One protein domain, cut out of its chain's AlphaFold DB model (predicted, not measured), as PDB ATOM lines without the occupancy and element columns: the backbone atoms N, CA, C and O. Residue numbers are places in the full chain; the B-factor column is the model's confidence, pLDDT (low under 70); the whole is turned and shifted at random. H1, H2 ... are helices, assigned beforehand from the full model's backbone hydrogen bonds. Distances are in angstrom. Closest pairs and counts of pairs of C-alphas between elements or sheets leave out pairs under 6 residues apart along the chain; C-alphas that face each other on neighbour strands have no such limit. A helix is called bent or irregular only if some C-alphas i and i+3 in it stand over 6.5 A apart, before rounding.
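Overview. This is residues 2 to 67 of the 276 residues of the protein "Hypothetical protein" of Leptocylindrus danicus (UniProt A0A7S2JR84). This is an open, loosely wound chain with one helix at each end of its long axis: H1 at one end, the longer H3 at the other, and no contact between them. A short, irregular turn of helix, H2, sits between them near H3, and long unnamed stretches make the rest, with residues 42 to 48 sticking out as a free loop between H2 and H3. The printed part has 66 residues, with three named helices in the order H1, H2, H3 and no named strand; its class is all helix, though under half of the residues, 28 of 66, are in named elements. The whole is loose, with a radius of gyration of the C-alphas of 15.2 A, and spans 41 by 33 by 20 A.

Along the chain. Start at C-alpha 2, at (-21.295, 36.636, -38.378), and read through residues 2 to 14, which hold no named element. Find C-alpha 15 at (-44.284, 41.492, -43.679); from there H1, residues 15 to 23, runs 12.4 A. Go on to Ser 36, where H2, residues 36 to 39, begins; it is irregular, with C-alphas 36 and 39 lying 7.2 A apart. Then look for H3, residues 52 to 66, which runs 21.3 A from Leu 52 and ends at C-alpha 66, at (-15.043, 49.079, -36.724).

Arrangement. Look first at H1, which touches no helix: it is apart from H2 and also apart from H3. Next compare H2 with H3, which are close but not clearly touching. Their closest C-alphas are those of Asn 39 and Lys 55, 7.7 A apart, and their centres are 11.4 A apart. In the backbone of H3 you will find each O i to N i+4 pair within hydrogen-bond range, while in H1 4 of 5 are. H2, with four residues, is too short for such a pair, and its one O i to N i+3 pair is not within range.

Size, cuts and confidence. The two C-alphas farthest apart are those of Pro 15 and Phe 53, at 41.1 A, while the first and last printed C-alphas, Tyr 2 and Leu 67, are 16.8 A apart. The links H1 to H2 and H2 to H3 are both long, with 12 residues each. Residues 2 to 7, 9 to 16, 22 to 28 and 42 to 48 stand free; of these, 15, 16, 22 and 23 belong to H1. The printed part has no cut. The mean pLDDT of the printed part is 94.8, and no printed residue is under 70.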
ATOM      1  N   TYR A   2     -21.692  35.271 -38.793       95.19
ATOM      2  CA  TYR A   2     -21.295  36.636 -38.378       95.19
ATOM      3  C   TYR A   2     -20.243  37.255 -39.308       95.19
ATOM      4  O   TYR A   2     -20.475  38.327 -39.856       95.19
ATOM      5  N   GLY A   3     -19.115  36.570 -39.537       93.44
ATOM      6  CA  GLY A   3     -18.018  37.092 -40.365       93.44
ATOM      7  C   GLY A   3     -18.430  37.434 -41.803       93.44
ATOM      8  O   GLY A   3     -17.937  38.415 -42.352       93.44
ATOM      9  N   SER A   4     -19.384  36.696 -42.374       93.56
ATOM     10  CA  SER A   4     -19.931  36.953 -43.714       93.56
ATOM     11  C   SER A   4     -21.076  37.971 -43.724       93.56
ATOM     12  O   SER A   4     -21.567  38.299 -44.794       93.56
ATOM     13  N   ARG A   5     -21.502  38.469 -42.550       92.75
ATOM     14  CA  ARG A   5     -22.634  39.399 -42.386       92.75
ATOM     15  C   ARG A   5     -23.901  38.880 -43.074       92.75
ATOM     16  O   ARG A   5     -24.559  39.616 -43.799       92.75
ATOM     17  N   VAL A   6     -24.211  37.599 -42.861       94.62
ATOM     18  CA  VAL A   6     -25.397  36.969 -43.457       94.62
ATOM     19  C   VAL A   6     -26.656  37.675 -42.965       94.62
ATOM     20  O   VAL A   6     -26.871  37.785 -41.760       94.62
ATOM     21  N   VAL A   7     -27.474  38.132 -43.911       93.56
ATOM     22  CA  VAL A   7     -28.789  38.738 -43.690       93.56
ATOM     23  C   VAL A   7     -29.757  38.092 -44.675       93.56
ATOM     24  O   VAL A   7     -29.373  37.762 -45.799       93.56
ATOM     25  N   TYR A   8     -30.997  37.880 -44.245       92.81
ATOM     26  CA  TYR A   8     -32.064  37.427 -45.129       92.81
ATOM     27  C   TYR A   8     -32.336  38.485 -46.213       92.81
ATOM     28  O   TYR A   8     -32.477  39.664 -45.894       92.81
ATOM     29  N   SER A   9     -32.379  38.082 -47.486       91.31
ATOM     30  CA  SER A   9     -32.439  39.003 -48.634       91.31
ATOM     31  C   SER A   9     -33.646  39.935 -48.609       91.31
ATOM     32  O   SER A   9     -33.520  41.094 -48.993       91.31
ATOM     33  N   ASP A  10     -34.779  39.447 -48.109       94.62
ATOM     34  CA  ASP A  10     -36.046  40.181 -48.113       94.62
ATOM     35  C   ASP A  10     -36.366  40.774 -46.734       94.62
ATOM     36  O   ASP A  10     -37.506  41.128 -46.455       94.62
ATOM     37  N   ALA A  11     -35.375  40.910 -45.846       94.44
ATOM     38  CA  ALA A  11     -35.596  41.367 -44.471       94.44
ATOM     39  C   ALA A  11     -36.291  42.741 -44.362       94.44
ATOM     40  O   ALA A  11     -36.944  43.008 -43.356       94.44
ATOM     41  N   GLU A  12     -36.160  43.610 -45.369       94.94
ATOM     42  CA  GLU A  12     -36.814  44.928 -45.399       94.94
ATOM     43  C   GLU A  12     -38.217  44.909 -46.024       94.94
ATOM     44  O   GLU A  12     -38.990  45.845 -45.826       94.94
ATOM     45  N   THR A  13     -38.555  43.868 -46.788       96.81
ATOM     46  CA  THR A  13     -39.822  43.760 -47.530       96.81
ATOM     47  C   THR A  13     -40.748  42.674 -46.987       96.81
ATOM     48  O   THR A  13     -41.941  42.707 -47.284       96.81
ATOM     49  N   ASP A  14     -40.236  41.738 -46.186       97.81
ATOM     50  CA  ASP A  14     -41.005  40.661 -45.571       97.81
ATOM     51  C   ASP A  14     -41.965  41.212 -44.489       97.81
ATOM     52  O   ASP A  14     -41.514  41.761 -43.471       97.81
ATOM     53  N   PRO A  15     -43.294  41.047 -44.657       98.06
ATOM     54  CA  PRO A  15     -44.284  41.492 -43.679       98.06
ATOM     55  C   PRO A  15     -44.108  40.875 -42.287       98.06
ATOM     56  O   PRO A  15     -44.397  41.543 -41.293       98.06
ATOM     57  N   LEU A  16     -43.626  39.631 -42.194       98.06
ATOM     58  CA  LEU A  16     -43.376  38.965 -40.918       98.06
ATOM     59  C   LEU A  16     -42.230  39.649 -40.173       98.06
ATOM     60  O   LEU A  16     -42.370  39.961 -38.993       98.06
ATOM     61  N   ILE A  17     -41.126  39.952 -40.862       97.69
ATOM     62  CA  ILE A  17     -40.000  40.682 -40.263       97.69
ATOM     63  C   ILE A  17     -40.444  42.079 -39.817       97.69
ATOM     64  O   ILE A  17     -40.124  42.500 -38.704       97.69
ATOM     65  N   ALA A  18     -41.232  42.779 -40.637       97.12
ATOM     66  CA  ALA A  18     -41.788  44.080 -40.272       97.12
ATOM     67  C   ALA A  18     -42.699  44.013 -39.029       97.12
ATOM     68  O   ALA A  18     -42.687  44.944 -38.222       97.12
ATOM     69  N   SER A  19     -43.466  42.930 -38.853       98.12
ATOM     70  CA  SER A  19     -44.292  42.696 -37.657       98.12
ATOM     71  C   SER A  19     -43.429  42.422 -36.424       98.12
ATOM     72  O   SER A  19     -43.553  43.113 -35.413       98.12
ATOM     73  N   LEU A  20     -42.451  41.517 -36.540       98.06
ATOM     74  CA  LEU A  20     -41.528  41.174 -35.452       98.06
ATOM     75  C   LEU A  20     -40.752  42.394 -34.936       98.06
ATOM     76  O   LEU A  20     -40.569  42.546 -33.730       98.06
ATOM     77  N   ARG A  21     -40.340  43.309 -35.825       97.50
ATOM     78  CA  ARG A  21     -39.681  44.573 -35.443       97.50
ATOM     79  C   ARG A  21     -40.570  45.497 -34.600       97.50
ATOM     80  O   ARG A  21     -40.033  46.333 -33.881       97.50
ATOM     81  N   LYS A  22     -41.898  45.369 -34.678       97.50
ATOM     82  CA  LYS A  22     -42.855  46.128 -33.853       97.50
ATOM     83  C   LYS A  22     -43.211  45.410 -32.552       97.50
ATOM     84  O   LYS A  22     -43.531  46.075 -31.578       97.50
ATOM     85  N   GLU A  23     -43.187  44.079 -32.552       98.12
ATOM     86  CA  GLU A  23     -43.634  43.254 -31.420       98.12
ATOM     87  C   GLU A  23     -42.527  42.969 -30.396       98.12
ATOM     88  O   GLU A  23     -42.798  42.909 -29.201       98.12
ATOM     89  N   LEU A  24     -41.281  42.784 -30.847       97.88
ATOM     90  CA  LEU A  24     -40.182  42.318 -29.990       97.88
ATOM     91  C   LEU A  24     -39.488  43.429 -29.187       97.88
ATOM     92  O   LEU A  24     -38.708  43.126 -28.283       97.88
ATOM     93  N   TYR A  25     -39.719  44.698 -29.525       96.56
ATOM     94  CA  TYR A  25     -38.987  45.832 -28.959       96.56
ATOM     95  C   TYR A  25     -39.937  46.840 -28.314       96.56
ATOM     96  O   TYR A  25     -40.976  47.180 -28.869       96.56
ATOM     97  N   ASN A  26     -39.543  47.359 -27.150       95.06
ATOM     98  CA  ASN A  26     -40.331  48.347 -26.402       95.06
ATOM     99  C   ASN A  26     -40.237  49.768 -26.989       95.06
ATOM    100  O   ASN A  26     -41.032  50.638 -26.639       95.06
ATOM    101  N   GLU A  27     -39.250  50.015 -27.849       95.75
ATOM    102  CA  GLU A  27     -38.985  51.296 -28.503       95.75
ATOM    103  C   GLU A  27     -39.108  51.128 -30.026       95.75
ATOM    104  O   GLU A  27     -38.933  50.014 -30.530       95.75
ATOM    105  N   PRO A  28     -39.376  52.205 -30.793       96.88
ATOM    106  CA  PRO A  28     -39.381  52.130 -32.250       96.88
ATOM    107  C   PRO A  28     -38.065  51.545 -32.780       96.88
ATOM    108  O   PRO A  28     -36.994  52.076 -32.483       96.88
ATOM    109  N   TYR A  29     -38.145  50.483 -33.588       96.81
ATOM    110  CA  TYR A  29     -36.985  49.721 -34.075       96.81
ATOM    111  C   TYR A  29     -35.853  50.599 -34.636       96.81
ATOM    112  O   TYR A  29     -34.684  50.404 -34.306       96.81
ATOM    113  N   ASP A  30     -36.207  51.624 -35.417       96.12
ATOM    114  CA  ASP A  30     -35.255  52.524 -36.083       96.12
ATOM    115  C   ASP A  30     -34.540  53.496 -35.125       96.12
ATOM    116  O   ASP A  30     -33.578  54.160 -35.510       96.12
ATOM    117  N   THR A  31     -34.994  53.592 -33.872       97.25
ATOM    118  CA  THR A  31     -34.400  54.468 -32.846       97.25
ATOM    119  C   THR A  31     -33.398  53.744 -31.942       97.25
ATOM    120  O   THR A  31     -32.621  54.398 -31.239       97.25
ATOM    121  N   ILE A  32     -33.360  52.406 -31.995       96.94
ATOM    122  CA  ILE A  32     -32.542  51.568 -31.113       96.94
ATOM    123  C   ILE A  32     -31.047  51.780 -31.387       96.94
ATOM    124  O   ILE A  32     -30.539  51.575 -32.491       96.94
ATOM    125  N   GLN A  33     -30.298  52.114 -30.335       95.44
ATOM    126  CA  GLN A  33     -28.843  52.257 -30.391       95.44
ATOM    127  C   GLN A  33     -28.139  50.899 -30.231       95.44
ATOM    128  O   GLN A  33     -27.592  50.593 -29.169       95.44
ATOM    129  N   TRP A  34     -28.101  50.093 -31.299       93.62
ATOM    130  CA  TRP A  34     -27.547  48.722 -31.307       93.62
ATOM    131  C   TRP A  34     -26.117  48.582 -30.763       93.62
ATOM    132  O   TRP A  34     -25.720  47.525 -30.281       93.62
ATOM    133  N   SER A  35     -25.305  49.636 -30.837       91.38
ATOM    134  CA  SER A  35     -23.951  49.627 -30.276       91.38
ATOM    135  C   SER A  35     -23.944  49.547 -28.747       91.38
ATOM    136  O   SER A  35     -23.059  48.897 -28.190       91.38
ATOM    137  N   SER A  36     -24.925  50.164 -28.080       91.56
ATOM    138  CA  SER A  36     -25.064  50.146 -26.619       91.56
ATOM    139  C   SER A  36     -25.656  48.843 -26.079       91.56
ATOM    140  O   SER A  36     -25.413  48.499 -24.928       91.56
ATOM    141  N   THR A  37     -26.363  48.068 -26.907       92.69
ATOM    142  CA  THR A  37     -27.087  46.874 -26.444       92.69
ATOM    143  C   THR A  37     -26.220  45.620 -26.317       92.69
ATOM    144  O   THR A  37     -26.684  44.618 -25.785       92.69
ATOM    145  N   ARG A  38     -24.946  45.648 -26.738       91.19
ATOM    146  CA  ARG A  38     -24.057  44.462 -26.759       91.19
ATOM    147  C   ARG A  38     -23.904  43.764 -25.409       91.19
ATOM    148  O   ARG A  38     -23.747  42.551 -25.368       91.19
ATOM    149  N   ASN A  39     -23.940  44.539 -24.327       90.50
ATOM    150  CA  ASN A  39     -23.805  44.050 -22.956       90.50
ATOM    151  C   ASN A  39     -25.141  44.094 -22.185       90.50
ATOM    152  O   ASN A  39     -25.141  43.947 -20.961       90.50
ATOM    153  N   HIS A  40     -26.267  44.342 -22.866       91.44
ATOM    154  CA  HIS A  40     -27.587  44.395 -22.241       91.44
ATOM    155  C   HIS A  40     -28.165  42.985 -22.122       91.44
ATOM    156  O   HIS A  40     -28.555  42.371 -23.109       91.44
ATOM    157  N   VAL A  41     -28.236  42.496 -20.887       94.12
ATOM    158  CA  VAL A  41     -28.872  41.228 -20.524       94.12
ATOM    159  C   VAL A  41     -29.801  41.511 -19.351       94.12
ATOM    160  O   VAL A  41     -29.411  42.216 -18.415       94.12
ATOM    161  N   ALA A  42     -31.029  40.993 -19.398       94.81
ATOM    162  CA  ALA A  42     -31.976  41.146 -18.302       94.81
ATOM    163  C   ALA A  42     -31.383  40.542 -17.011       94.81
ATOM    164  O   ALA A  42     -30.903  39.407 -17.045       94.81
ATOM    165  N   PRO A  43     -31.405  41.251 -15.863       95.81
ATOM    166  CA  PRO A  43     -30.800  40.743 -14.629       95.81
ATOM    167  C   PRO A  43     -31.347  39.385 -14.177       95.81
ATOM    168  O   PRO A  43     -30.608  38.605 -13.589       95.81
ATOM    169  N   MET A  44     -32.620  39.099 -14.471       96.88
ATOM    170  CA  MET A  44     -33.289  37.849 -14.100       96.88
ATOM    171  C   MET A  44     -32.768  36.633 -14.882       96.88
ATOM    172  O   MET A  44     -32.717  35.542 -14.326       96.88
ATOM    173  N   ASP A  45     -32.320  36.834 -16.124       95.75
ATOM    174  CA  ASP A  45     -31.823  35.768 -17.009       95.75
ATOM    175  C   ASP A  45     -30.288  35.653 -16.993       95.75
ATOM    176  O   ASP A  45     -29.694  34.791 -17.643       95.75
ATOM    177  N   ASN A  46     -29.607  36.531 -16.252       95.56
ATOM    178  CA  ASN A  46     -28.152  36.615 -16.231       95.56
ATOM    179  C   ASN A  46     -27.528  35.648 -15.211       95.56
ATOM    180  O   ASN A  46     -26.945  36.070 -14.211       95.56
ATOM    181  N   TYR A  47     -27.647  34.344 -15.478       96.00
ATOM    182  CA  TYR A  47     -27.110  33.284 -14.613       96.00
ATOM    183  C   TYR A  47     -25.589  33.399 -14.386       96.00
ATOM    184  O   TYR A  47     -25.108  33.184 -13.275       96.00
ATOM    185  N   SER A  48     -24.838  33.785 -15.426       94.81
ATOM    186  CA  SER A  48     -23.376  33.944 -15.392       94.81
ATOM    187  C   SER A  48     -22.964  35.348 -15.853       94.81
ATOM    188  O   SER A  48     -22.680  35.542 -17.040       94.81
ATOM    189  N   PRO A  49     -22.894  36.338 -14.939       93.56
ATOM    190  CA  PRO A  49     -22.539  37.708 -15.287       93.56
ATOM    191  C   PRO A  49     -21.162  37.824 -15.940       93.56
ATOM    192  O   PRO A  49     -20.170  37.300 -15.435       93.56
ATOM    193  N   ILE A  50     -21.093  38.577 -17.042       91.69
ATOM    194  CA  ILE A  50     -19.850  38.801 -17.789       91.69
ATOM    195  C   ILE A  50     -18.845  39.563 -16.900       91.69
ATOM    196  O   ILE A  50     -19.120  40.712 -16.526       91.69
ATOM    197  N   PRO A  51     -17.669  38.985 -16.588       94.31
ATOM    198  CA  PRO A  51     -16.642  39.667 -15.807       94.31
ATOM    199  C   PRO A  51     -16.113  40.916 -16.518       94.31
ATOM    200  O   PRO A  51     -16.085  40.981 -17.748       94.31
ATOM    201  N   LEU A  52     -15.614  41.892 -15.754       95.25
ATOM    202  CA  LEU A  52     -15.123  43.161 -16.307       95.25
ATOM    203  C   LEU A  52     -14.058  42.968 -17.396       95.25
ATOM    204  O   LEU A  52     -14.131  43.608 -18.440       95.25
ATOM    205  N   PHE A  53     -13.098  42.064 -17.185       96.25
ATOM    206  CA  PHE A  53     -12.043  41.823 -18.172       96.25
ATOM    207  C   PHE A  53     -12.601  41.285 -19.502       96.25
ATOM    208  O   PHE A  53     -12.113  41.672 -20.562       96.25
ATOM    209  N   MET A  54     -13.651  40.450 -19.465       95.25
ATOM    210  CA  MET A  54     -14.318  39.954 -20.673       95.25
ATOM    211  C   MET A  54     -15.074  41.071 -21.386       95.25
ATOM    212  O   MET A  54     -15.018  41.132 -22.610       95.25
ATOM    213  N   LYS A  55     -15.722  41.982 -20.646       93.75
ATOM    214  CA  LYS A  55     -16.358  43.171 -21.239       93.75
ATOM    215  C   LYS A  55     -15.333  44.023 -21.986       93.75
ATOM    216  O   LYS A  55     -15.517  44.300 -23.164       93.75
ATOM    217  N   VAL A  56     -14.205  44.333 -21.341       95.62
ATOM    218  CA  VAL A  56     -13.107  45.101 -21.955       95.62
ATOM    219  C   VAL A  56     -12.552  44.395 -23.197       95.62
ATOM    220  O   VAL A  56     -12.328  45.040 -24.221       95.62
ATOM    221  N   ALA A  57     -12.358  43.075 -23.143       96.38
ATOM    222  CA  ALA A  57     -11.884  42.302 -24.290       96.38
ATOM    223  C   ALA A  57     -12.881  42.326 -25.463       96.38
ATOM    224  O   ALA A  57     -12.483  42.533 -26.610       96.38
ATOM    225  N   GLN A  58     -14.177  42.158 -25.191       94.69
ATOM    226  CA  GLN A  58     -15.230  42.222 -26.207       94.69
ATOM    227  C   GLN A  58     -15.346  43.622 -26.821       94.69
ATOM    228  O   GLN A  58     -15.443  43.743 -28.042       94.69
ATOM    229  N   ASP A  59     -15.262  44.676 -26.008       93.06
ATOM    230  CA  ASP A  59     -15.280  46.060 -26.486       93.06
ATOM    231  C   ASP A  59     -14.059  46.360 -27.368       93.06
ATOM    232  O   ASP A  59     -14.197  46.970 -28.430       93.06
ATOM    233  N   ALA A  60     -12.873  45.858 -27.007       94.75
ATOM    234  CA  ALA A  60     -11.679  45.969 -27.843       94.75
ATOM    235  C   ALA A  60     -11.849  45.258 -29.201       94.75
ATOM    236  O   ALA A  60     -11.482  45.812 -30.243       94.75
ATOM    237  N   LEU A  61     -12.454  44.064 -29.220       94.12
ATOM    238  CA  LEU A  61     -12.777  43.347 -30.459       94.12
ATOM    239  C   LEU A  61     -13.832  44.084 -31.297       94.12
ATOM    240  O   LEU A  61     -13.730  44.121 -32.526       94.12
ATOM    241  N   ALA A  62     -14.817  44.719 -30.658       92.81
ATOM    242  CA  ALA A  62     -15.801  45.549 -31.344       92.81
ATOM    243  C   ALA A  62     -15.148  46.786 -31.981       92.81
ATOM    244  O   ALA A  62     -15.452  47.119 -33.128       92.81
ATOM    245  N   VAL A  63     -14.202  47.432 -31.288       92.50
ATOM    246  CA  VAL A  63     -13.400  48.521 -31.861       92.50
ATOM    247  C   VAL A  63     -12.619  48.010 -33.067       92.50
ATOM    248  O   VAL A  63     -12.778  48.573 -34.150       92.50
ATOM    249  N   TYR A  64     -11.873  46.906 -32.936       92.75
ATOM    250  CA  TYR A  64     -11.164  46.264 -34.053       92.75
ATOM    251  C   TYR A  64     -12.074  46.035 -35.273       92.75
ATOM    252  O   TYR A  64     -11.707  46.349 -36.412       92.75
ATOM    253  N   GLU A  65     -13.300  45.565 -35.042       92.25
ATOM    254  CA  GLU A  65     -14.278  45.332 -36.100       92.25
ATOM    255  C   GLU A  65     -14.694  46.623 -36.827       92.25
ATOM    256  O   GLU A  65     -14.925  46.597 -38.039       92.25
ATOM    257  N   THR A  66     -14.702  47.766 -36.143       89.94
ATOM    258  CA  THR A  66     -15.043  49.079 -36.724       89.94
ATOM    259  C   THR A  66     -13.860  49.828 -37.345       89.94
ATOM    260  O   THR A  66     -14.075  50.701 -38.186       89.94
ATOM    261  N   LEU A  67     -12.611  49.475 -37.010       91.69
ATOM    262  CA  LEU A  67     -11.428  50.180 -37.512       91.69
ATOM    263  C   LEU A  67     -11.331  50.099 -39.041       91.69
ATOM    264  O   LEU A  67     -11.132  49.028 -39.627       91.69
TER     265      LEU A  67